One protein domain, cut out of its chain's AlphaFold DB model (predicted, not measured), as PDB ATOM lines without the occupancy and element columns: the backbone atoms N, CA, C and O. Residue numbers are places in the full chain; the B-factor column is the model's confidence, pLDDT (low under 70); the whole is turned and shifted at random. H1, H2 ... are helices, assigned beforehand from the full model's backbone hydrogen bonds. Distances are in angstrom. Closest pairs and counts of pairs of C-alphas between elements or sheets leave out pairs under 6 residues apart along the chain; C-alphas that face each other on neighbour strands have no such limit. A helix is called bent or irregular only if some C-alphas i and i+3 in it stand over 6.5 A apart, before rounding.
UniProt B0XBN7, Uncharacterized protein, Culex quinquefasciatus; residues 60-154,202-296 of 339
ATOM      1  N   HIS A  60     120.742  89.247 126.246       62.28
ATOM      2  CA  HIS A  60     121.455  90.519 126.195       62.28
ATOM      3  C   HIS A  60     122.125  90.837 127.537       62.28
ATOM      4  O   HIS A  60     123.320  91.104 127.563       62.28
ATOM      5  N   THR A  61     121.409  90.722 128.661       75.75
ATOM      6  CA  THR A  61     121.929  91.062 129.998       75.75
ATOM      7  C   THR A  61     123.155  90.248 130.393       75.75
ATOM      8  O   THR A  61     124.084  90.821 130.946       75.75
ATOM      9  N   ALA A  62     123.228  88.960 130.043       85.38
ATOM     10  CA  ALA A  62     124.336  88.102 130.467       85.38
ATOM     11  C   ALA A  62     125.711  88.587 129.966       85.38
ATOM     12  O   ALA A  62     126.696  88.513 130.701       85.38
ATOM     13  N   VAL A  63     125.793  89.106 128.734       91.31
ATOM     14  CA  VAL A  63     127.057  89.627 128.178       91.31
ATOM     15  C   VAL A  63     127.454  90.935 128.854       91.31
ATOM     16  O   VAL A  63     128.616  91.084 129.227       91.31
ATOM     17  N   TYR A  64     126.508  91.856 129.062       91.25
ATOM     18  CA  TYR A  64     126.791  93.130 129.738       91.25
ATOM     19  C   TYR A  64     127.122  92.939 131.219       91.25
ATOM     20  O   TYR A  64     128.060  93.560 131.701       91.25
ATOM     21  N   GLU A  65     126.420  92.052 131.926       90.31
ATOM     22  CA  GLU A  65     126.720  91.702 133.319       90.31
ATOM     23  C   GLU A  65     128.121  91.103 133.439       90.31
ATOM     24  O   GLU A  65     128.903  91.508 134.301       90.31
ATOM     25  N   ARG A  66     128.477  90.181 132.534       94.06
ATOM     26  CA  ARG A  66     129.818  89.591 132.498       94.06
ATOM     27  C   ARG A  66     130.881  90.639 132.179       94.06
ATOM     28  O   ARG A  66     131.910  90.662 132.843       94.06
ATOM     29  N   LEU A  67     130.630  91.524 131.217       94.50
ATOM     30  CA  LEU A  67     131.544  92.612 130.873       94.50
ATOM     31  C   LEU A  67     131.727  93.587 132.038       94.50
ATOM     32  O   LEU A  67     132.851  93.959 132.353       94.50
ATOM     33  N   GLN A  68     130.642  93.973 132.708       92.38
ATOM     34  CA  GLN A  68     130.687  94.847 133.875       92.38
ATOM     35  C   GLN A  68     131.466  94.196 135.023       92.38
ATOM     36  O   GLN A  68     132.284  94.864 135.653       92.38
ATOM     37  N   ALA A  69     131.268  92.895 135.260       93.12
ATOM     38  CA  ALA A  69     132.048  92.142 136.234       93.12
ATOM     39  C   ALA A  69     133.540  92.119 135.867       93.12
ATOM     40  O   ALA A  69     134.370  92.397 136.722       93.12
ATOM     41  N   LEU A  70     133.887  91.874 134.598       94.62
ATOM     42  CA  LEU A  70     135.278  91.888 134.135       94.62
ATOM     43  C   LEU A  70     135.925  93.271 134.251       94.62
ATOM     44  O   LEU A  70     137.070  93.365 134.673       94.62
ATOM     45  N   VAL A  71     135.198  94.345 133.929       93.62
ATOM     46  CA  VAL A  71     135.669  95.726 134.121       93.62
ATOM     47  C   VAL A  71     135.912  96.010 135.604       93.62
ATOM     48  O   VAL A  71     136.938  96.590 135.954       93.62
ATOM     49  N   HIS A  72     135.005  95.572 136.481       91.44
ATOM     50  CA  HIS A  72     135.168  95.720 137.926       91.44
ATOM     51  C   HIS A  72     136.380  94.938 138.446       91.44
ATOM     52  O   HIS A  72     137.216  95.506 139.142       91.44
ATOM     53  N   VAL A  73     136.524  93.667 138.061       91.81
ATOM     54  CA  VAL A  73     137.672  92.831 138.436       91.81
ATOM     55  C   VAL A  73     138.971  93.441 137.909       91.81
ATOM     56  O   VAL A  73     139.902  93.631 138.680       91.81
ATOM     57  N   ALA A  74     139.025  93.858 136.643       91.31
ATOM     58  CA  ALA A  74     140.208  94.495 136.066       91.31
ATOM     59  C   ALA A  74     140.603  95.800 136.783       91.31
ATOM     60  O   ALA A  74     141.782  96.153 136.793       91.31
ATOM     61  N   ALA A  75     139.646  96.522 137.375       88.81
ATOM     62  CA  ALA A  75     139.901  97.753 138.119       88.81
ATOM     63  C   ALA A  75     140.262  97.516 139.596       88.81
ATOM     64  O   ALA A  75     141.120  98.217 140.126       88.81
ATOM     65  N   SER A  76     139.598  96.569 140.266       88.38
ATOM     66  CA  SER A  76     139.683  96.382 141.723       88.38
ATOM     67  C   SER A  76     140.542  95.191 142.147       88.38
ATOM     68  O   SER A  76     141.228  95.276 143.162       88.38
ATOM     69  N   TYR A  77     140.524  94.105 141.374       90.31
ATOM     70  CA  TYR A  77     141.212  92.841 141.667       90.31
ATOM     71  C   TYR A  77     141.898  92.295 140.405       90.31
ATOM     72  O   TYR A  77     141.584  91.194 139.946       90.31
ATOM     73  N   PRO A  78     142.820  93.063 139.795       88.31
ATOM     74  CA  PRO A  78     143.380  92.723 138.491       88.31
ATOM     75  C   PRO A  78     144.058  91.352 138.458       88.31
ATOM     76  O   PRO A  78     144.059  90.716 137.409       88.31
ATOM     77  N   ASP A  79     144.596  90.874 139.582       88.56
ATOM     78  CA  ASP A  79     145.286  89.583 139.702       88.56
ATOM     79  C   ASP A  79     144.359  88.368 139.525       88.56
ATOM     80  O   ASP A  79     144.819  87.297 139.134       88.56
ATOM     81  N   GLU A  80     143.054  88.520 139.767       91.25
ATOM     82  CA  GLU A  80     142.080  87.426 139.628       91.25
ATOM     83  C   GLU A  80     141.742  87.120 138.164       91.25
ATOM     84  O   GLU A  80     141.201  86.059 137.854       91.25
ATOM     85  N   LEU A  81     142.078  88.031 137.250       92.31
ATOM     86  CA  LEU A  81     141.700  87.919 135.852       92.31
ATOM     87  C   LEU A  81     142.634  86.975 135.082       92.31
ATOM     88  O   LEU A  81     143.839  87.206 134.970       92.31
ATOM     89  N   GLY A  82     142.085  85.902 134.521       92.94
ATOM     90  CA  GLY A  82     142.853  84.933 133.736       92.94
ATOM     91  C   GLY A  82     142.836  85.219 132.226       92.94
ATOM     92  O   GLY A  82     141.836  85.723 131.709       92.94
ATOM     93  N   PRO A  83     143.880  84.820 131.468       93.31
ATOM     94  CA  PRO A  83     143.857  84.904 130.005       93.31
ATOM     95  C   PRO A  83     142.755  84.021 129.400       93.31
ATOM     96  O   PRO A  83     142.071  84.434 128.468       93.31
ATOM     97  N   GLU A  84     142.524  82.828 129.959       93.88
ATOM     98  CA  GLU A  84     141.478  81.909 129.489       93.88
ATOM     99  C   GLU A  84     140.075  82.511 129.621       93.88
ATOM    100  O   GLU A  84     139.246  82.362 128.723       93.88
ATOM    101  N   GLU A  85     139.817  83.226 130.719       93.88
ATOM    102  CA  GLU A  85     138.539  83.896 130.955       93.88
ATOM    103  C   GLU A  85     138.292  85.003 129.924       93.88
ATOM    104  O   GLU A  85     137.187  85.104 129.387       93.88
ATOM    105  N   LEU A  86     139.328  85.780 129.588       95.00
ATOM    106  CA  LEU A  86     139.255  86.811 128.552       95.00
ATOM    107  C   LEU A  86     138.984  86.220 127.168       95.00
ATOM    108  O   LEU A  86     138.092  86.701 126.473       95.00
ATOM    109  N   VAL A  87     139.694  85.156 126.775       94.88
ATOM    110  CA  VAL A  87     139.464  84.484 125.483       94.88
ATOM    111  C   VAL A  87     138.029  83.966 125.390       94.88
ATOM    112  O   VAL A  87     137.335  84.211 124.401       94.88
ATOM    113  N   GLN A  88     137.553  83.277 126.432       95.06
ATOM    114  CA  GLN A  88     136.187  82.751 126.473       95.06
ATOM    115  C   GLN A  88     135.144  83.868 126.410       95.06
ATOM    116  O   GLN A  88     134.131  83.730 125.718       95.06
ATOM    117  N   PHE A  89     135.392  84.979 127.104       96.25
ATOM    118  CA  PHE A  89     134.515  86.139 127.077       96.25
ATOM    119  C   PHE A  89     134.479  86.802 125.695       96.25
ATOM    120  O   PHE A  89     133.393  87.049 125.180       96.25
ATOM    121  N   LEU A  90     135.621  87.030 125.044       96.50
ATOM    122  CA  LEU A  90     135.654  87.625 123.702       96.50
ATOM    123  C   LEU A  90     134.970  86.727 122.662       96.50
ATOM    124  O   LEU A  90     134.212  87.219 121.826       96.50
ATOM    125  N   ALA A  91     135.129  85.406 122.769       94.88
ATOM    126  CA  ALA A  91     134.389  84.452 121.943       94.88
ATOM    127  C   ALA A  91     132.871  84.477 122.222       94.88
ATOM    128  O   ALA A  91     132.059  84.295 121.312       94.88
ATOM    129  N   LEU A  92     132.459  84.697 123.476       94.56
ATOM    130  CA  LEU A  92     131.053  84.905 123.832       94.56
ATOM    131  C   LEU A  92     130.509  86.205 123.226       94.56
ATOM    132  O   LEU A  92     129.408  86.186 122.683       94.56
ATOM    133  N   VAL A  93     131.274  87.298 123.276       95.19
ATOM    134  CA  VAL A  93     130.898  88.580 122.662       95.19
ATOM    135  C   VAL A  93     130.745  88.436 121.151       95.19
ATOM    136  O   VAL A  93     129.744  88.895 120.609       95.19
ATOM    137  N   GLY A  94     131.675  87.753 120.475       93.81
ATOM    138  CA  GLY A  94     131.568  87.472 119.040       93.81
ATOM    139  C   GLY A  94     130.268  86.743 118.688       93.81
ATOM    140  O   GLY A  94     129.480  87.241 117.891       93.81
ATOM    141  N   ARG A  95     129.974  85.630 119.377       93.88
ATOM    142  CA  ARG A  95     128.715  84.885 119.181       93.88
ATOM    143  C   ARG A  95     127.475  85.721 119.483       93.88
ATOM    144  O   ARG A  95     126.496  85.658 118.750       93.88
ATOM    145  N   TYR A  96     127.516  86.522 120.544       93.56
ATOM    146  CA  TYR A  96     126.432  87.441 120.876       93.56
ATOM    147  C   TYR A  96     126.171  88.432 119.737       93.56
ATOM    148  O   TYR A  96     125.025  88.638 119.347       93.56
ATOM    149  N   LEU A  97     127.228  89.008 119.166       93.12
ATOM    150  CA  LEU A  97     127.117  89.920 118.035       93.12
ATOM    151  C   LEU A  97     126.600  89.220 116.765       93.12
ATOM    152  O   LEU A  97     125.862  89.836 115.993       93.12
ATOM    153  N   ASP A  98     126.911  87.943 116.556       92.06
ATOM    154  CA  ASP A  98     126.366  87.169 115.437       92.06
ATOM    155  C   ASP A  98     124.866  86.883 115.606       92.06
ATOM    156  O   ASP A  98     124.084  87.111 114.679       92.06
ATOM    157  N   GLU A  99     124.461  86.427 116.795       89.31
ATOM    158  CA  GLU A  99     123.131  85.866 117.067       89.31
ATOM    159  C   GLU A  99     122.070  86.911 117.441       89.31
ATOM    160  O   GLU A  99     120.893  86.715 117.142       89.31
ATOM    161  N   GLN A 100     122.453  88.002 118.111       85.31
ATOM    162  CA  GLN A 100     121.504  88.914 118.758       85.31
ATOM    163  C   GLN A 100     121.396  90.262 118.054       85.31
ATOM    164  O   GLN A 100     122.388  90.973 117.892       85.31
ATOM    165  N   ASP A 101     120.183  90.672 117.693       80.75
ATOM    166  CA  ASP A 101     119.922  91.991 117.113       80.75
ATOM    167  C   ASP A 101     119.862  93.060 118.213       80.75
ATOM    168  O   ASP A 101     118.809  93.397 118.751       80.75
ATOM    169  N   GLY A 102     121.039  93.563 118.592       78.06
ATOM    170  CA  GLY A 102     121.185  94.699 119.499       78.06
ATOM    171  C   GLY A 102     120.810  96.022 118.828       78.06
ATOM    172  O   GLY A 102     121.032  96.213 117.630       78.06
ATOM    173  N   THR A 103     120.278  96.961 119.611       86.94
ATOM    174  CA  THR A 103     120.070  98.337 119.138       86.94
ATOM    175  C   THR A 103     121.419  99.040 118.915       86.94
ATOM    176  O   THR A 103     122.400  98.686 119.577       86.94
ATOM    177  N   PRO A 104     121.492 100.071 118.051       86.69
ATOM    178  CA  PRO A 104     122.714 100.859 117.863       86.69
ATOM    179  C   PRO A 104     123.293 101.374 119.189       86.69
ATOM    180  O   PRO A 104     124.485 101.244 119.445       86.69
ATOM    181  N   THR A 105     122.442 101.851 120.102       87.12
ATOM    182  CA  THR A 105     122.861 102.303 121.438       87.12
ATOM    183  C   THR A 105     123.516 101.188 122.254       87.12
ATOM    184  O   THR A 105     124.553 101.411 122.869       87.12
ATOM    185  N   MET A 106     122.951  99.978 122.242       88.00
ATOM    186  CA  MET A 106     123.524  98.829 122.951       88.00
ATOM    187  C   MET A 106     124.890  98.443 122.378       88.00
ATOM    188  O   MET A 106     125.844  98.242 123.134       88.00
ATOM    189  N   ASN A 107     124.995  98.377 121.053       91.19
ATOM    190  CA  ASN A 107     126.239  98.068 120.352       91.19
ATOM    191  C   ASN A 107     127.317  99.122 120.651       91.19
ATOM    192  O   ASN A 107     128.443  98.767 121.000       91.19
ATOM    193  N   LYS A 108     126.944 100.407 120.639       90.12
ATOM    194  CA  LYS A 108     127.804 101.519 121.052       90.12
ATOM    195  C   LYS A 108     128.296 101.336 122.491       90.12
ATOM    196  O   LYS A 108     129.500 101.346 122.731       90.12
ATOM    197  N   THR A 109     127.396 101.104 123.452       90.69
ATOM    198  CA  THR A 109     127.762 100.873 124.863       90.69
ATOM    199  C   THR A 109     128.708  99.683 125.027       90.69
ATOM    200  O   THR A 109     129.690  99.782 125.759       90.69
ATOM    201  N   LEU A 110     128.451  98.579 124.321       93.00
ATOM    202  CA  LEU A 110     129.316  97.402 124.333       93.00
ATOM    203  C   LEU A 110     130.726  97.748 123.842       93.00
ATOM    204  O   LEU A 110     131.702  97.402 124.502       93.00
ATOM    205  N   ALA A 111     130.836  98.474 122.730       93.56
ATOM    206  CA  ALA A 111     132.119  98.881 122.173       93.56
ATOM    207  C   ALA A 111     132.923  99.780 123.136       93.56
ATOM    208  O   ALA A 111     134.116  99.538 123.323       93.56
ATOM    209  N   TYR A 112     132.273 100.739 123.811       92.88
ATOM    210  CA  TYR A 112     132.922 101.567 124.840       92.88
ATOM    211  C   TYR A 112     133.362 100.762 126.061       92.88
ATOM    212  O   TYR A 112     134.473 100.948 126.547       92.88
ATOM    213  N   MET A 113     132.521  99.855 126.563       93.94
ATOM    214  CA  MET A 113     132.886  99.015 127.705       93.94
ATOM    215  C   MET A 113     134.038  98.056 127.369       93.94
ATOM    216  O   MET A 113     134.890  97.808 128.219       93.94
ATOM    217  N   LEU A 114     134.103  97.552 126.133       96.12
ATOM    218  CA  LEU A 114     135.238  96.760 125.649       96.12
ATOM    219  C   LEU A 114     136.517  97.594 125.563       96.12
ATOM    220  O   LEU A 114     137.573  97.116 125.970       96.12
ATOM    221  N   LEU A 115     136.433  98.840 125.083       95.62
ATOM    222  CA  LEU A 115     137.577  99.754 125.077       95.62
ATOM    223  C   LEU A 115     138.047 100.049 126.504       95.62
ATOM    224  O   LEU A 115     139.239  99.970 126.787       95.62
ATOM    225  N   GLN A 116     137.113 100.302 127.421       94.00
ATOM    226  CA  GLN A 116     137.418 100.501 128.834       94.00
ATOM    227  C   GLN A 116     138.117  99.278 129.441       94.00
ATOM    228  O   GLN A 116     139.104  99.438 130.157       94.00
ATOM    229  N   LEU A 117     137.634  98.066 129.149       95.88
ATOM    230  CA  LEU A 117     138.277  96.829 129.589       95.88
ATOM    231  C   LEU A 117     139.698  96.725 129.024       95.88
ATOM    232  O   LEU A 117     140.626  96.488 129.788       95.88
ATOM    233  N   ALA A 118     139.888  96.955 127.723       96.50
ATOM    234  CA  ALA A 118     141.205  96.905 127.092       96.50
ATOM    235  C   ALA A 118     142.192  97.905 127.721       96.50
ATOM    236  O   ALA A 118     143.330  97.546 128.007       96.50
ATOM    237  N   LEU A 119     141.751  99.130 128.012       95.00
ATOM    238  CA  LEU A 119     142.585 100.138 128.672       95.00
ATOM    239  C   LEU A 119     142.925  99.757 130.117       95.00
ATOM    240  O   LEU A 119     144.067  99.919 130.540       95.00
ATOM    241  N   LEU A 120     141.977  99.191 130.868       93.94
ATOM    242  CA  LEU A 120     142.252  98.668 132.211       93.94
ATOM    243  C   LEU A 120     143.222  97.486 132.180       93.94
ATOM    244  O   LEU A 120     144.079  97.391 133.052       93.94
ATOM    245  N   LEU A 121     143.124  96.616 131.175       94.62
ATOM    246  CA  LEU A 121     144.087  95.541 130.965       94.62
ATOM    247  C   LEU A 121     145.477  96.104 130.673       94.62
ATOM    248  O   LEU A 121     146.424  95.688 131.320       94.62
ATOM    249  N   VAL A 122     145.615  97.093 129.790       94.94
ATOM    250  CA  VAL A 122     146.911  97.752 129.548       94.94
ATOM    251  C   VAL A 122     147.503  98.309 130.847       94.94
ATOM    252  O   VAL A 122     148.679  98.087 131.121       94.94
ATOM    253  N   ILE A 123     146.694  98.987 131.665       92.25
ATOM    254  CA  ILE A 123     147.155  99.661 132.888       92.25
ATOM    255  C   ILE A 123     147.479  98.657 134.007       92.25
ATOM    256  O   ILE A 123     148.525  98.755 134.643       92.25
ATOM    257  N   ASN A 124     146.597  97.687 134.257       91.00
ATOM    258  CA  ASN A 124     146.660  96.829 135.444       91.00
ATOM    259  C   ASN A 124     147.147  95.398 135.159       91.00
ATOM    260  O   ASN A 124     147.611  94.718 136.075       91.00
ATOM    261  N   ARG A 125     147.035  94.913 133.918       91.69
ATOM    262  CA  ARG A 125     147.358  93.541 133.486       91.69
ATOM    263  C   ARG A 125     147.974  93.507 132.082       91.69
ATOM    264  O   ARG A 125     147.508  92.776 131.209       91.69
ATOM    265  N   CYS A 126     149.025  94.300 131.850       91.94
ATOM    266  CA  CYS A 126     149.701  94.366 130.546       91.94
ATOM    267  C   CYS A 126     150.220  92.997 130.064       91.94
ATOM    268  O   CYS A 126     150.318  92.761 128.865       91.94
ATOM    269  N   ASP A 127     150.466  92.064 130.989       91.81
ATOM    270  CA  ASP A 127     150.797  90.661 130.723       91.81
ATOM    271  C   ASP A 127     149.693  89.899 129.967       91.81
ATOM    272  O   ASP A 127     149.985  88.928 129.273       91.81
ATOM    273  N   LEU A 128     148.439  90.345 130.072       94.06
ATOM    274  CA  LEU A 128     147.294  89.789 129.347       94.06
ATOM    275  C   LEU A 128     147.092  90.429 127.966       94.06
ATOM    276  O   LEU A 128     146.333  89.894 127.157       94.06
ATOM    277  N   ILE A 129     147.767  91.543 127.664       94.94
ATOM    278  CA  ILE A 129     147.743  92.185 126.341       94.94
ATOM    279  C   ILE A 129     148.747  91.472 125.429       94.94
ATOM    280  O   ILE A 129     149.787  91.990 125.031       94.94
ATOM    281  N   VAL A 130     148.422  90.222 125.118       94.06
ATOM    282  CA  VAL A 130     149.165  89.382 124.174       94.06
ATOM    283  C   VAL A 130     148.530  89.453 122.780       94.06
ATOM    284  O   VAL A 130     147.337  89.768 122.676       94.06
ATOM    285  N   PRO A 131     149.275  89.127 121.704       93.06
ATOM    286  CA  PRO A 131     148.772  89.221 120.334       93.06
ATOM    287  C   PRO A 131     147.408  88.554 120.119       93.06
ATOM    288  O   PRO A 131     146.539  89.156 119.499       93.06
ATOM    289  N   ASP A 132     147.166  87.377 120.698       93.75
ATOM    290  CA  ASP A 132     145.902  86.642 120.534       93.75
ATOM    291  C   ASP A 132     144.688  87.388 121.117       93.75
ATOM    292  O   ASP A 132     143.613  87.427 120.508       93.75
ATOM    293  N   ILE A 133     144.861  88.020 122.282       95.50
ATOM    294  CA  ILE A 133     143.819  88.830 122.928       95.50
ATOM    295  C   ILE A 133     143.576  90.101 122.119       95.50
ATOM    296  O   ILE A 133     142.425  90.452 121.860       95.50
ATOM    297  N   VAL A 134     144.648  90.759 121.667       96.19
ATOM    298  CA  VAL A 134     144.548  91.957 120.826       96.19
ATOM    299  C   VAL A 134     143.822  91.632 119.522       96.19
ATOM    300  O   VAL A 134     142.855  92.307 119.187       96.19
ATOM    301  N   GLN A 135     144.195  90.559 118.824       95.50
ATOM    302  CA  GLN A 135     143.521  90.136 117.592       95.50
ATOM    303  C   GLN A 135     142.046  89.795 117.824       95.50
ATOM    304  O   GLN A 135     141.196  90.154 117.011       95.50
ATOM    305  N   SER A 136     141.718  89.173 118.958       96.00
ATOM    306  CA  SER A 136     140.328  88.891 119.334       96.00
ATOM    307  C   SER A 136     139.522  90.177 119.563       96.00
ATOM    308  O   SER A 136     138.403  90.295 119.065       96.00
ATOM    309  N   LEU A 137     140.092  91.169 120.255       96.75
ATOM    310  CA  LEU A 137     139.475  92.489 120.438       96.75
ATOM    311  C   LEU A 137     139.268  93.209 119.098       96.75
ATOM    312  O   LEU A 137     138.177  93.710 118.823       96.75
ATOM    313  N   LEU A 138     140.289  93.207 118.237       96.38
ATOM    314  CA  LEU A 138     140.227  93.794 116.898       96.38
ATOM    315  C   LEU A 138     139.136  93.139 116.043       96.38
ATOM    316  O   LEU A 138     138.386  93.843 115.368       96.38
ATOM    317  N   ALA A 139     139.016  91.810 116.084       96.44
ATOM    318  CA  ALA A 139     137.970  91.078 115.375       96.44
ATOM    319  C   ALA A 139     136.567  91.465 115.866       96.44
ATOM    320  O   ALA A 139     135.663  91.656 115.052       96.44
ATOM    321  N   VAL A 140     136.396  91.646 117.180       96.31
ATOM    322  CA  VAL A 140     135.134  92.110 117.771       96.31
ATOM    323  C   VAL A 140     134.802  93.536 117.316       96.31
ATOM    324  O   VAL A 140     133.689  93.767 116.852       96.31
ATOM    325  N   TRP A 141     135.742  94.485 117.368       96.19
ATOM    326  CA  TRP A 141     135.491  95.863 116.906       96.19
ATOM    327  C   TRP A 141     135.248  95.966 115.396       96.19
ATOM    328  O   TRP A 141     134.456  96.796 114.954       96.19
ATOM    329  N   LYS A 142     135.858  95.085 114.596       95.19
ATOM    330  CA  LYS A 142     135.605  94.983 113.148       95.19
ATOM    331  C   LYS A 142     134.303  94.255 112.803       95.19
ATOM    332  O   LYS A 142     133.943  94.173 111.629       95.19
ATOM    333  N   HIS A 143     133.578  93.727 113.789       95.94
ATOM    334  CA  HIS A 143     132.303  93.071 113.545       95.94
ATOM    335  C   HIS A 143     131.279  94.058 112.956       95.94
ATOM    336  O   HIS A 143     131.160  95.194 113.411       95.94
ATOM    337  N   ARG A 144     130.461  93.603 111.995       94.25
ATOM    338  CA  ARG A 144     129.490  94.427 111.236       94.25
ATOM    339  C   ARG A 144     128.541  95.292 112.082       94.25
ATOM    340  O   ARG A 144     128.044  96.291 111.591       94.25
ATOM    341  N   LYS A 145     128.267  94.890 113.329       92.81
ATOM    342  CA  LYS A 145     127.389  95.613 114.273       92.81
ATOM    343  C   LYS A 145     128.110  96.683 115.099       92.81
ATOM    344  O   LYS A 145     127.448  97.534 115.675       92.81
ATOM    345  N   LEU A 146     129.437  96.600 115.211       92.81
ATOM    346  CA  LEU A 146     130.256  97.566 115.949       92.81
ATOM    347  C   LEU A 146     131.018  98.505 115.013       92.81
ATOM    348  O   LEU A 146     131.366  99.610 115.421       92.81
ATOM    349  N   VAL A 147     131.245  98.080 113.766       91.31
ATOM    350  CA  VAL A 147     132.083  98.788 112.795       91.31
ATOM    351  C   VAL A 147     131.646 100.239 112.583       91.31
ATOM    352  O   VAL A 147     132.505 101.099 112.465       91.31
ATOM    353  N   GLU A 148     130.345 100.542 112.636       89.06
ATOM    354  CA  GLU A 148     129.821 101.909 112.478       89.06
ATOM    355  C   GLU A 148     130.307 102.883 113.568       89.06
ATOM    356  O   GLU A 148     130.466 104.068 113.310       89.06
ATOM    357  N   PHE A 149     130.600 102.386 114.773       89.00
ATOM    358  CA  PHE A 149     131.134 103.188 115.884       89.00
ATOM    359  C   PHE A 149     132.667 103.178 115.939       89.00
ATOM    360  O   PHE A 149     133.281 103.986 116.637       89.00
ATOM    361  N   CYS A 150     133.280 102.225 115.235       88.12
ATOM    362  CA  CYS A 150     134.726 102.019 115.185       88.12
ATOM    363  C   CYS A 150     135.360 102.631 113.932       88.12
ATOM    364  O   CYS A 150     136.580 102.745 113.867       88.12
ATOM    365  N   GLN A 151     134.556 102.989 112.931       84.44
ATOM    366  CA  GLN A 151     135.027 103.675 111.739       84.44
ATOM    367  C   GLN A 151     135.430 105.099 112.092       84.44
ATOM    368  O   GLN A 151     134.719 105.816 112.795       84.44
ATOM    369  N   ILE A 152     136.600 105.486 111.589       79.75
ATOM    370  CA  ILE A 152     137.094 106.852 111.676       79.75
ATOM    371  C   ILE A 152     136.042 107.743 111.004       79.75
ATOM    372  O   ILE A 152     135.768 107.518 109.823       79.75
ATOM    373  N   PRO A 153     135.454 108.728 111.712       72.25
ATOM    374  CA  PRO A 153     134.539 109.673 111.093       72.25
ATOM    375  C   PRO A 153     135.243 110.290 109.892       72.25
ATOM    376  O   PRO A 153     136.332 110.865 110.060       72.25
ATOM    377  N   GLU A 154     134.669 110.095 108.702       62.28
ATOM    378  CA  GLU A 154     135.231 110.585 107.450       62.28
ATOM    379  C   GLU A 154     135.486 112.074 107.606       62.28
ATOM    380  O   GLU A 154     134.590 112.907 107.653       62.28
ATOM    381  N   GLU A 202     129.536 113.535 116.322       73.62
ATOM    382  CA  GLU A 202     130.264 112.521 115.545       73.62
ATOM    383  C   GLU A 202     131.524 112.040 116.278       73.62
ATOM    384  O   GLU A 202     131.760 110.836 116.395       73.62
ATOM    385  N   GLU A 203     132.282 112.958 116.876       73.88
ATOM    386  CA  GLU A 203     133.428 112.625 117.728       73.88
ATOM    387  C   GLU A 203     133.007 111.868 118.996       73.88
ATOM    388  O   GLU A 203     133.687 110.928 119.416       73.88
ATOM    389  N   ALA A 204     131.854 112.207 119.574       74.62
ATOM    390  CA  ALA A 204     131.256 111.490 120.701       74.62
ATOM    391  C   ALA A 204     130.619 110.145 120.303       74.62
ATOM    392  O   ALA A 204     130.226 109.355 121.169       74.62
ATOM    393  N   ASN A 205     130.457 109.875 119.008       80.62
ATOM    394  CA  ASN A 205     129.983 108.593 118.492       80.62
ATOM    395  C   ASN A 205     131.130 107.631 118.184       80.62
ATOM    396  O   ASN A 205     130.944 106.421 118.313       80.62
ATOM    397  N   TYR A 206     132.294 108.168 117.840       90.38
ATOM    398  CA  TYR A 206     133.499 107.402 117.583       90.38
ATOM    399  C   TYR A 206     134.137 106.899 118.882       90.38
ATOM    400  O   TYR A 206     134.457 107.675 119.784       90.38
ATOM    401  N   ILE A 207     134.347 105.585 118.989       91.44
ATOM    402  CA  ILE A 207     134.772 104.982 120.263       91.44
ATOM    403  C   ILE A 207     136.205 105.343 120.658       91.44
ATOM    404  O   ILE A 207     136.488 105.505 121.842       91.44
ATOM    405  N   PHE A 208     137.101 105.522 119.685       92.62
ATOM    406  CA  PHE A 208     138.517 105.789 119.944       92.62
ATOM    407  C   PHE A 208     138.843 107.289 120.035       92.62
ATOM    408  O   PHE A 208     140.017 107.659 120.042       92.62
ATOM    409  N   SER A 209     137.837 108.169 120.129       87.50
ATOM    410  CA  SER A 209     138.022 109.630 120.228       87.50
ATOM    411  C   SER A 209     138.738 110.086 121.504       87.50
ATOM    412  O   SER A 209     139.265 111.196 121.556       87.50
ATOM    413  N   THR A 210     138.771 109.234 122.530       85.75
ATOM    414  CA  THR A 210     139.374 109.509 123.846       85.75
ATOM    415  C   THR A 210     140.348 108.415 124.286       85.75
ATOM    416  O   THR A 210     140.581 108.222 125.481       85.75
ATOM    417  N   LEU A 211     140.913 107.686 123.317       91.88
ATOM    418  CA  LEU A 211     141.855 106.593 123.553       91.88
ATOM    419  C   LEU A 211     143.064 107.059 124.380       91.88
ATOM    420  O   LEU A 211     143.436 106.413 125.357       91.88
ATOM    421  N   VAL A 212     143.633 108.205 124.014       91.69
ATOM    422  CA  VAL A 212     144.694 108.901 124.740       91.69
ATOM    423  C   VAL A 212     144.064 110.090 125.464       91.69
ATOM    424  O   VAL A 212     143.497 110.992 124.852       91.69
ATOM    425  N   SER A 213     144.129 110.082 126.795       91.31
ATOM    426  CA  SER A 213     143.588 111.161 127.623       91.31
ATOM    427  C   SER A 213     144.427 111.382 128.876       91.31
ATOM    428  O   SER A 213     145.052 110.448 129.386       91.31
ATOM    429  N   ASN A 214     144.370 112.600 129.427       90.19
ATOM    430  CA  ASN A 214     145.071 112.981 130.662       90.19
ATOM    431  C   ASN A 214     144.751 112.024 131.819       90.19
ATOM    432  O   ASN A 214     145.618 111.670 132.618       90.19
ATOM    433  N   ARG A 215     143.510 111.524 131.869       89.88
ATOM    434  CA  ARG A 215     143.078 110.528 132.852       89.88
ATOM    435  C   ARG A 215     143.874 109.226 132.734       89.88
ATOM    436  O   ARG A 215     144.335 108.724 133.754       89.88
ATOM    437  N   TYR A 216     144.032 108.682 131.528       90.50
ATOM    438  CA  TYR A 216     144.737 107.411 131.337       90.50
ATOM    439  C   TYR A 216     146.238 107.539 131.571       90.50
ATOM    440  O   TYR A 216     146.812 106.655 132.203       90.50
ATOM    441  N   ILE A 217     146.851 108.656 131.161       91.88
ATOM    442  CA  ILE A 217     148.258 108.941 131.476       91.88
ATOM    443  C   ILE A 217     148.472 108.928 132.998       91.88
ATOM    444  O   ILE A 217     149.290 108.152 133.491       91.88
ATOM    445  N   ARG A 218     147.654 109.666 133.764       91.62
ATOM    446  CA  ARG A 218     147.732 109.672 135.240       91.62
ATOM    447  C   ARG A 218     147.485 108.297 135.851       91.62
ATOM    448  O   ARG A 218     148.125 107.945 136.836       91.62
ATOM    449  N   MET A 219     146.560 107.510 135.298       89.12
ATOM    450  CA  MET A 219     146.300 106.153 135.790       89.12
ATOM    451  C   MET A 219     147.499 105.223 135.581       89.12
ATOM    452  O   MET A 219     147.831 104.472 136.497       89.12
ATOM    453  N   MET A 220     148.174 105.291 134.427       90.56
ATOM    454  CA  MET A 220     149.398 104.519 134.182       90.56
ATOM    455  C   MET A 220     150.493 104.879 135.191       90.56
ATOM    456  O   MET A 220     151.105 103.984 135.768       90.56
ATOM    457  N   GLU A 221     150.680 106.165 135.492       87.56
ATOM    458  CA  GLU A 221     151.654 106.610 136.497       87.56
ATOM    459  C   GLU A 221     151.284 106.188 137.922       87.56
ATOM    460  O   GLU A 221     152.128 105.723 138.691       87.56
ATOM    461  N   PHE A 222     150.008 106.322 138.282       84.44
ATOM    462  CA  PHE A 222     149.528 106.023 139.627       84.44
ATOM    463  C   PHE A 222     149.521 104.521 139.936       84.44
ATOM    464  O   PHE A 222     149.830 104.123 141.062       84.44
ATOM    465  N   SER A 223     149.209 103.680 138.944       77.44
ATOM    466  CA  SER A 223     149.188 102.219 139.102       77.44
ATOM    467  C   SER A 223     150.524 101.670 139.633       77.44
ATOM    468  O   SER A 223     150.541 100.780 140.486       77.44
ATOM    469  N   GLN A 224     151.648 102.283 139.244       70.19
ATOM    470  CA  GLN A 224     152.979 101.927 139.738       70.19
ATOM    471  C   GLN A 224     153.170 102.262 141.219       70.19
ATOM    472  O   GLN A 224     153.716 101.449 141.969       70.19
ATOM    473  N   GLN A 225     152.729 103.447 141.653       68.00
ATOM    474  CA  GLN A 225     152.897 103.883 143.041       68.00
ATOM    475  C   GLN A 225     152.190 102.932 144.013       68.00
ATOM    476  O   GLN A 225     152.684 102.682 145.113       68.00
ATOM    477  N   GLN A 226     151.055 102.356 143.609       68.94
ATOM    478  CA  GLN A 226     150.380 101.345 144.419       68.94
ATOM    479  C   GLN A 226     151.105 100.003 144.440       68.94
ATOM    480  O   GLN A 226     151.274  99.442 145.523       68.94
ATOM    481  N   GLN A 227     151.562  99.501 143.290       66.81
ATOM    482  CA  GLN A 227     152.233  98.196 143.225       66.81
ATOM    483  C   GLN A 227     153.556  98.187 144.005       66.81
ATOM    484  O   GLN A 227     153.859  97.208 144.687       66.81
ATOM    485  N   GLN A 228     154.296  99.305 144.009       63.78
ATOM    486  CA  GLN A 228     155.510  99.448 144.823       63.78
ATOM    487  C   GLN A 228     155.251  99.274 146.325       63.78
ATOM    488  O   GLN A 228     156.084  98.702 147.025       63.78
ATOM    489  N   ASN A 229     154.092  99.708 146.821       63.69
ATOM    490  CA  ASN A 229     153.745  99.595 148.238       63.69
ATOM    491  C   ASN A 229     153.303  98.181 148.649       63.69
ATOM    492  O   ASN A 229     153.278  97.881 149.842       63.69
ATOM    493  N   GLN A 230     152.949  97.312 147.696       66.12
ATOM    494  CA  GLN A 230     152.357  95.997 147.976       66.12
ATOM    495  C   GLN A 230     153.341  94.819 147.855       66.12
ATOM    496  O   GLN A 230     152.921  93.674 148.008       66.12
ATOM    497  N   ASN A 231     154.641  95.058 147.620       61.88
ATOM    498  CA  ASN A 231     155.657  94.007 147.394       61.88
ATOM    499  C   ASN A 231     155.277  92.986 146.297       61.88
ATOM    500  O   ASN A 231     155.833  91.886 146.248       61.88
ATOM    501  N   GLN A 232     154.334  93.331 145.422       61.31
ATOM    502  CA  GLN A 232     153.999  92.534 144.251       61.31
ATOM    503  C   GLN A 232     155.027  92.797 143.146       61.31
ATOM    504  O   GLN A 232     155.731  93.809 143.161       61.31
ATOM    505  N   GLN A 233     155.142  91.846 142.217       61.34
ATOM    506  CA  GLN A 233     156.090  91.854 141.104       61.34
ATOM    507  C   GLN A 233     156.124  93.239 140.433       61.34
ATOM    508  O   GLN A 233     155.150  93.661 139.816       61.34
ATOM    509  N   GLN A 234     157.227  93.971 140.631       61.12
ATOM    510  CA  GLN A 234     157.372  95.362 140.202       61.12
ATOM    511  C   GLN A 234     157.383  95.434 138.678       61.12
ATOM    512  O   GLN A 234     158.423  95.237 138.053       61.12
ATOM    513  N   ARG A 235     156.230  95.743 138.088       71.75
ATOM    514  CA  ARG A 235     156.174  96.209 136.706       71.75
ATOM    515  C   ARG A 235     156.642  97.650 136.642       71.75
ATOM    516  O   ARG A 235     156.333  98.468 137.516       71.75
ATOM    517  N   THR A 236     157.429  97.960 135.624       83.88
ATOM    518  CA  THR A 236     157.901  99.330 135.426       83.88
ATOM    519  C   THR A 236     156.836 100.132 134.679       83.88
ATOM    520  O   THR A 236     156.118  99.594 133.842       83.88
ATOM    521  N   VAL A 237     156.714 101.435 134.959       86.75
ATOM    522  CA  VAL A 237     155.811 102.312 134.177       86.75
ATOM    523  C   VAL A 237     156.158 102.252 132.696       86.75
ATOM    524  O   VAL A 237     155.271 102.260 131.851       86.75
ATOM    525  N   ASP A 238     157.441 102.120 132.382       88.38
ATOM    526  CA  ASP A 238     157.924 102.040 131.012       88.38
ATOM    527  C   ASP A 238     157.387 100.787 130.285       88.38
ATOM    528  O   ASP A 238     157.044 100.880 129.109       88.38
ATOM    529  N   GLU A 239     157.202  99.650 130.972       90.44
ATOM    530  CA  GLU A 239     156.536  98.462 130.405       90.44
ATOM    531  C   GLU A 239     155.051  98.708 130.112       90.44
ATOM    532  O   GLU A 239     154.543  98.261 129.085       90.44
ATOM    533  N   VAL A 240     154.352  99.438 130.986       92.25
ATOM    534  CA  VAL A 240     152.937  99.792 130.787       92.25
ATOM    535  C   VAL A 240     152.787 100.733 129.589       92.25
ATOM    536  O   VAL A 240     151.949 100.492 128.720       92.25
ATOM    537  N   PHE A 241     153.640 101.756 129.482       93.69
ATOM    538  CA  PHE A 241     153.659 102.665 128.330       93.69
ATOM    539  C   PHE A 241     154.036 101.939 127.031       93.69
ATOM    540  O   PHE A 241     153.417 102.190 125.998       93.69
ATOM    541  N   ALA A 242     154.993 101.007 127.067       93.00
ATOM    542  CA  ALA A 242     155.340 100.187 125.906       93.00
ATOM    543  C   ALA A 242     154.176  99.273 125.482       93.00
ATOM    544  O   ALA A 242     153.853  99.182 124.298       93.00
ATOM    545  N   CYS A 243     153.494  98.644 126.443       94.38
ATOM    546  CA  CYS A 243     152.283  97.868 126.185       94.38
ATOM    547  C   CYS A 243     151.184  98.734 125.558       94.38
ATOM    548  O   CYS A 243     150.530  98.310 124.603       94.38
ATOM    549  N   PHE A 244     150.993  99.955 126.063       96.06
ATOM    550  CA  PHE A 244     150.011 100.884 125.518       96.06
ATOM    551  C   PHE A 244     150.366 101.313 124.091       96.06
ATOM    552  O   PHE A 244     149.501 101.299 123.218       96.06
ATOM    553  N   ALA A 245     151.643 101.601 123.818       95.00
ATOM    554  CA  ALA A 245     152.131 101.915 122.478       95.00
ATOM    555  C   ALA A 245     151.889 100.764 121.488       95.00
ATOM    556  O   ALA A 245     151.417 101.000 120.374       95.00
ATOM    557  N   ASN A 246     152.144  99.517 121.894       94.38
ATOM    558  CA  ASN A 246     151.890  98.329 121.070       94.38
ATOM    559  C   ASN A 246     150.392  98.127 120.799       94.38
ATOM    560  O   ASN A 246     149.994  97.795 119.679       94.38
ATOM    561  N   PHE A 247     149.551  98.362 121.808       96.00
ATOM    562  CA  PHE A 247     148.100  98.314 121.659       96.00
ATOM    563  C   PHE A 247     147.598  99.386 120.680       96.00
ATOM    564  O   PHE A 247     146.869  99.057 119.746       96.00
ATOM    565  N   ILE A 248     148.040 100.641 120.828       95.50
ATOM    566  CA  ILE A 248     147.704 101.731 119.898       95.50
ATOM    567  C   ILE A 248     148.200 101.407 118.485       95.50
ATOM    568  O   ILE A 248     147.440 101.560 117.533       95.50
ATOM    569  N   SER A 249     149.432 100.913 118.343       93.81
ATOM    570  CA  SER A 249     149.991 100.507 117.045       93.81
ATOM    571  C   SER A 249     149.100  99.466 116.364       93.81
ATOM    572  O   SER A 249     148.732  99.630 115.210       93.81
ATOM    573  N   SER A 250     148.620  98.469 117.115       94.75
ATOM    574  CA  SER A 250     147.704  97.445 116.591       94.75
ATOM    575  C   SER A 250     146.358  98.020 116.116       94.75
ATOM    576  O   SER A 250     145.756  97.494 115.174       94.75
ATOM    577  N   LEU A 251     145.866  99.092 116.756       94.38
ATOM    578  CA  LEU A 251     144.668  99.820 116.320       94.38
ATOM    579  C   LEU A 251     144.932 100.625 115.040       94.38
ATOM    580  O   LEU A 251     144.077 100.630 114.151       94.38
ATOM    581  N   VAL A 252     146.105 101.260 114.934       91.81
ATOM    582  CA  VAL A 252     146.547 101.992 113.735       91.81
ATOM    583  C   VAL A 252     146.679 101.041 112.548       91.81
ATOM    584  O   VAL A 252     146.029 101.254 111.529       91.81
ATOM    585  N   ASP A 253     147.406  99.932 112.707       91.31
ATOM    586  CA  ASP A 253     147.602  98.912 111.664       91.31
ATOM    587  C   ASP A 253     146.275  98.291 111.205       91.31
ATOM    588  O   ASP A 253     146.105  97.854 110.064       91.31
ATOM    589  N   SER A 254     145.293  98.262 112.105       90.31
ATOM    590  CA  SER A 254     143.947  97.775 111.829       90.31
ATOM    591  C   SER A 254     143.015  98.801 111.192       90.31
ATOM    592  O   SER A 254     141.858  98.445 110.948       90.31
ATOM    593  N   ASN A 255     143.486 100.022 110.926       90.19
ATOM    594  CA  ASN A 255     142.696 101.168 110.469       90.19
ATOM    595  C   ASN A 255     141.498 101.480 111.381       90.19
ATOM    596  O   ASN A 255     140.461 101.951 110.919       90.19
ATOM    597  N   LEU A 256     141.626 101.189 112.678       90.44
ATOM    598  CA  LEU A 256     140.623 101.548 113.681       90.44
ATOM    599  C   LEU A 256     140.866 102.940 114.259       90.44
ATOM    600  O   LEU A 256     139.959 103.492 114.861       90.44
ATOM    601  N   ILE A 257     142.068 103.501 114.088       91.06
ATOM    602  CA  ILE A 257     142.410 104.884 114.424       91.06
ATOM    603  C   ILE A 257     143.495 105.404 113.478       91.06
ATOM    604  O   ILE A 257     144.356 104.645 113.045       91.06
ATOM    605  N   THR A 258     143.468 106.697 113.151       88.00
ATOM    606  CA  THR A 258     144.512 107.341 112.339       88.00
ATOM    607  C   THR A 258     145.543 108.056 113.204       88.00
ATOM    608  O   THR A 258     145.233 108.543 114.295       88.00
ATOM    609  N   ILE A 259     146.759 108.206 112.669       86.88
ATOM    610  CA  ILE A 259     147.810 109.034 113.280       86.88
ATOM    611  C   ILE A 259     147.324 110.472 113.487       86.88
ATOM    612  O   ILE A 259     147.591 111.057 114.532       86.88
ATOM    613  N   ARG A 260     146.541 111.022 112.550       84.31
ATOM    614  CA  ARG A 260     145.982 112.374 112.677       84.31
ATOM    615  C   ARG A 260     145.118 112.533 113.931       84.31
ATOM    616  O   ARG A 260     145.318 113.465 114.702       84.31
ATOM    617  N   ARG A 261     144.204 111.588 114.181       85.38
ATOM    618  CA  ARG A 261     143.340 111.603 115.375       85.38
ATOM    619  C   ARG A 261     144.122 111.363 116.660       85.38
ATOM    620  O   ARG A 261     143.808 111.963 117.683       85.38
ATOM    621  N   LEU A 262     145.144 110.512 116.613       89.75
ATOM    622  CA  LEU A 262     146.064 110.359 117.736       89.75
ATOM    623  C   LEU A 262     146.793 111.671 118.031       89.75
ATOM    624  O   LEU A 262     146.874 112.050 119.193       89.75
ATOM    625  N   ASN A 263     147.250 112.395 117.005       86.88
ATOM    626  CA  ASN A 263     147.907 113.690 117.175       86.88
ATOM    627  C   ASN A 263     147.008 114.693 117.903       86.88
ATOM    628  O   ASN A 263     147.414 115.281 118.898       86.88
ATOM    629  N   GLU A 264     145.754 114.824 117.460       86.12
ATOM    630  CA  GLU A 264     144.753 115.683 118.110       86.12
ATOM    631  C   GLU A 264     144.588 115.339 119.602       86.12
ATOM    632  O   GLU A 264     144.436 116.230 120.439       86.12
ATOM    633  N   GLN A 265     144.647 114.050 119.955       89.06
ATOM    634  CA  GLN A 265     144.579 113.602 121.346       89.06
ATOM    635  C   GLN A 265     145.876 113.889 122.119       89.06
ATOM    636  O   GLN A 265     145.796 114.326 123.265       89.06
ATOM    637  N   PHE A 266     147.053 113.714 121.509       89.56
ATOM    638  CA  PHE A 266     148.346 114.026 122.133       89.56
ATOM    639  C   PHE A 266     148.543 115.521 122.375       89.56
ATOM    640  O   PHE A 266     149.003 115.892 123.450       89.56
ATOM    641  N   VAL A 267     148.128 116.391 121.452       86.69
ATOM    642  CA  VAL A 267     148.163 117.853 121.647       86.69
ATOM    643  C   VAL A 267     147.421 118.255 122.925       86.69
ATOM    644  O   VAL A 267     147.899 119.084 123.693       86.69
ATOM    645  N   ARG A 268     146.279 117.616 123.217       86.19
ATOM    646  CA  ARG A 268     145.532 117.866 124.464       86.19
ATOM    647  C   ARG A 268     146.303 117.451 125.719       86.19
ATOM    648  O   ARG A 268     146.026 118.007 126.778       86.19
ATOM    649  N   ILE A 269     147.234 116.501 125.612       87.25
ATOM    650  CA  ILE A 269     148.132 116.131 126.711       87.25
ATOM    651  C   ILE A 269     149.142 117.253 126.952       87.25
ATOM    652  O   ILE A 269     149.281 117.695 128.086       87.25
ATOM    653  N   PHE A 270     149.790 117.763 125.901       82.81
ATOM    654  CA  PHE A 270     150.814 118.813 126.019       82.81
ATOM    655  C   PHE A 270     150.275 120.178 126.470       82.81
ATOM    656  O   PHE A 270     151.040 121.008 126.943       82.81
ATOM    657  N   ASN A 271     148.963 120.398 126.381       84.19
ATOM    658  CA  ASN A 271     148.316 121.609 126.895       84.19
ATOM    659  C   ASN A 271     148.130 121.622 128.429       84.19
ATOM    660  O   ASN A 271     147.597 122.595 128.961       84.19
ATOM    661  N   GLU A 272     148.507 120.555 129.140       86.69
ATOM    662  CA  GLU A 272     148.500 120.500 130.607       86.69
ATOM    663  C   GLU A 272     149.924 120.515 131.185       86.69
ATOM    664  O   GLU A 272     150.882 120.082 130.549       86.69
ATOM    665  N   ASP A 273     150.049 120.963 132.436       86.88
ATOM    666  CA  ASP A 273     151.316 120.942 133.167       86.88
ATOM    667  C   ASP A 273     151.660 119.511 133.617       86.88
ATOM    668  O   ASP A 273     151.049 118.963 134.543       86.88
ATOM    669  N   TRP A 274     152.672 118.911 132.988       89.88
ATOM    670  CA  TRP A 274     153.183 117.579 133.323       89.88
ATOM    671  C   TRP A 274     154.601 117.624 133.883       89.88
ATOM    672  O   TRP A 274     155.375 118.547 133.636       89.88
ATOM    673  N   GLN A 275     154.971 116.579 134.622       89.50
ATOM    674  CA  GLN A 275     156.359 116.386 135.029       89.50
ATOM    675  C   GLN A 275     157.201 115.971 133.814       89.50
ATOM    676  O   GLN A 275     156.733 115.227 132.953       89.50
ATOM    677  N   GLN A 276     158.460 116.414 133.758       87.88
ATOM    678  CA  GLN A 276     159.349 116.176 132.609       87.88
ATOM    679  C   GLN A 276     159.459 114.689 132.246       87.88
ATOM    680  O   GLN A 276     159.300 114.312 131.091       87.88
ATOM    681  N   HIS A 277     159.606 113.817 133.244       89.31
ATOM    682  CA  HIS A 277     159.684 112.376 133.007       89.31
ATOM    683  C   HIS A 277     158.383 111.772 132.439       89.31
ATOM    684  O   HIS A 277     158.423 110.737 131.773       89.31
ATOM    685  N   THR A 278     157.223 112.385 132.700       90.00
ATOM    686  CA  THR A 278     155.942 111.996 132.096       90.00
ATOM    687  C   THR A 278     155.932 112.366 130.622       90.00
ATOM    688  O   THR A 278     155.605 111.527 129.784       90.00
ATOM    689  N   LEU A 279     156.353 113.592 130.297       89.88
ATOM    690  CA  LEU A 279     156.464 114.069 128.917       89.88
ATOM    691  C   LEU A 279     157.449 113.222 128.109       89.88
ATOM    692  O   LEU A 279     157.134 112.826 126.993       89.88
ATOM    693  N   GLU A 280     158.588 112.841 128.691       89.56
ATOM    694  CA  GLU A 280     159.546 111.924 128.059       89.56
ATOM    695  C   GLU A 280     158.931 110.551 127.747       89.56
ATOM    696  O   GLU A 280     159.208 109.960 126.703       89.56
ATOM    697  N   ARG A 281     158.095 110.009 128.641       91.88
ATOM    698  CA  ARG A 281     157.392 108.736 128.402       91.88
ATOM    699  C   ARG A 281     156.316 108.870 127.332       91.88
ATOM    700  O   ARG A 281     156.192 107.978 126.495       91.88
ATOM    701  N   VAL A 282     155.561 109.968 127.341       91.12
ATOM    702  CA  VAL A 282     154.557 110.271 126.310       91.12
ATOM    703  C   VAL A 282     155.230 110.450 124.948       91.12
ATOM    704  O   VAL A 282     154.778 109.852 123.977       91.12
ATOM    705  N   SER A 283     156.356 111.165 124.886       89.00
ATOM    706  CA  SER A 283     157.170 111.317 123.675       89.00
ATOM    707  C   SER A 283     157.663 109.965 123.149       89.00
ATOM    708  O   SER A 283     157.413 109.611 121.996       89.00
ATOM    709  N   ARG A 284     158.243 109.119 124.017       90.25
ATOM    710  CA  ARG A 284     158.647 107.748 123.649       90.25
ATOM    711  C   ARG A 284     157.475 106.905 123.138       90.25
ATOM    712  O   ARG A 284     157.642 106.130 122.196       90.25
ATOM    713  N   LEU A 285     156.297 107.046 123.744       91.88
ATOM    714  CA  LEU A 285     155.081 106.367 123.303       91.88
ATOM    715  C   LEU A 285     154.650 106.842 121.909       91.88
ATOM    716  O   LEU A 285     154.346 106.013 121.053       91.88
ATOM    717  N   MET A 286     154.673 108.151 121.659       89.19
ATOM    718  CA  MET A 286     154.381 108.744 120.353       89.19
ATOM    719  C   MET A 286     155.348 108.244 119.272       89.19
ATOM    720  O   MET A 286     154.916 107.789 118.212       89.19
ATOM    721  N   GLU A 287     156.653 108.257 119.552       88.25
ATOM    722  CA  GLU A 287     157.678 107.735 118.645       88.25
ATOM    723  C   GLU A 287     157.503 106.245 118.337       88.25
ATOM    724  O   GLU A 287     157.763 105.807 117.214       88.25
ATOM    725  N   ALA A 288     157.118 105.443 119.332       87.56
ATOM    726  CA  ALA A 288     156.885 104.015 119.147       87.56
ATOM    727  C   ALA A 288     155.703 103.769 118.199       87.56
ATOM    728  O   ALA A 288     155.832 102.994 117.253       87.56
ATOM    729  N   VAL A 289     154.594 104.492 118.385       87.94
ATOM    730  CA  VAL A 289     153.409 104.390 117.517       87.94
ATOM    731  C   VAL A 289     153.725 104.807 116.075       87.94
ATOM    732  O   VAL A 289     153.313 104.129 115.134       87.94
ATOM    733  N   LEU A 290     154.503 105.877 115.875       83.19
ATOM    734  CA  LEU A 290     154.911 106.299 114.530       83.19
ATOM    735  C   LEU A 290     155.822 105.295 113.824       83.19
ATOM    736  O   LEU A 290     155.712 105.109 112.611       83.19
ATOM    737  N   ARG A 291     156.761 104.690 114.560       81.69
ATOM    738  CA  ARG A 291     157.690 103.709 113.989       81.69
ATOM    739  C   ARG A 291     156.954 102.465 113.509       81.69
ATOM    740  O   ARG A 291     157.259 101.995 112.418       81.69
ATOM    741  N   SER A 292     155.961 102.001 114.267       74.94
ATOM    742  CA  SER A 292     155.094 100.891 113.862       74.94
ATOM    743  C   SER A 292     154.313 101.215 112.583       74.94
ATOM    744  O   SER A 292     154.320 100.423 111.645       74.94
ATOM    745  N   GLY A 293     153.743 102.424 112.483       59.41
ATOM    746  CA  GLY A 293     152.954 102.841 111.316       59.41
ATOM    747  C   GLY A 293     153.746 103.018 110.012       59.41
ATOM    748  O   GLY A 293     153.151 103.055 108.938       59.41
ATOM    749  N   ARG A 294     155.084 103.114 110.068       58.47
ATOM    750  CA  ARG A 294     155.934 103.275 108.872       58.47
ATOM    751  C   ARG A 294     156.272 101.976 108.156       58.47
ATOM    752  O   ARG A 294     156.738 102.048 107.022       58.47
ATOM    753  N   GLY A 295     156.005 100.826 108.774       51.28
ATOM    754  CA  GLY A 295     156.221  99.516 108.180       51.28
ATOM    755  C   GLY A 295     157.690  99.213 107.873       51.28
ATOM    756  O   GLY A 295     158.404  99.941 107.185       51.28
ATOM    757  N   GLU A 296     158.128  98.050 108.328       44.94
ATOM    758  CA  GLU A 296     159.337  97.349 107.909       44.94
ATOM    759  C   GLU A 296     159.291  97.003 106.402       44.94
ATOM    760  O   GLU A 296     159.255  95.849 105.995       44.94
TER     761      GLU A 296
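This is residues 60 to 154 and 202 to 296 of the 339 residues of an uncharacterized protein of Culex quinquefasciatus (UniProt B0XBN7). Two groups of helices stand side by side: H1, H2, H4 and H3 make a four-sided bundle, and H7, H9 and H10 gather round H8. The last turns of H3 meet H7 and H8 between the groups, and two very short helices, H5 and H6, lie along the side of H3. The printed part has 190 residues with ten named helices, H1 to H10 in chain order, and no named strand; the class is all helix. It is compact, with a radius of gyration of the C-alphas of 16.5 A, and spans 49 by 43 by 33 A.

The longest helix, H3, takes residues 104 to 124, 30.0 A from C-alpha 104 at (122.714, 100.859, 117.863) to C-alpha 124 at (146.660, 96.829, 135.444). Before it come H1, residues 60 to 76, 24.7 A, from C-alpha 60 at (121.455, 90.519, 126.195), and H2, residues 83 to 99, 24.5 A. After it come H4, residues 131 to 141, 15.2 A, and H5, residues 147 to 150. H6, residues 207 to 210, is irregular: C-alphas 207 and 210 are 7.4 A apart. H7 takes residues 214 to 229, 23.7 A; H8, 237 to 253, 24.2 A; H9, 259 to 270, 16.3 A. H10, residues 276 to 293, 25.9 A, ends at C-alpha 293 (152.954, 102.841, 111.316).

H3 and H8 are the hubs, touching four helices each. H1, H2, H3, H4, H7 and H8 form an up-and-down bundle, each running against the one before it. H3 touches H1 at a shallow tilt of 23 degrees, the same way; their closest C-alphas, Val 71 and Leu 117, are 5.3 A apart. H1 and H2 are a helical hairpin. H2 touches H4 at a shallow tilt of 22 degrees, with C-alphas Gly 94 and Val 140 closest at 6.0 A. H3 touches H8 with residues 122 to 123 alone; C-alphas Val 122 and Phe 244 are closest, 6.0 A. H7 and H8 form another helical hairpin. H8 touches H10 at a shallow tilt of 31 degrees, the same way, with C-alphas Ser 249 and Val 289 closest at 5.2 A. H6 touches H3, and only just touches H5 and H9, with 3 pairs of C-alphas within 8 A for each. H1 and H10 are apart. Every O i to N i+4 pair is within hydrogen-bond range in H2, H3, H4, H8 and H10; H1 has 12 of 13, H7 9 of 12 and H9 6 of 8, while H5 and H6 are too short for such a pair.

The farthest C-alphas, Glu 99 and Gln 276, are 49.7 A apart. Residues 155 to 201 are not printed; C-alphas 154 and 202 are 9.7 A apart across this cut, in the link from H5 to H6. Of the links printed whole, none is long. Mean pLDDT of the printed part is 87.7; it is under 70 at residues 60, 154, 225 to 234 and 293 to 296.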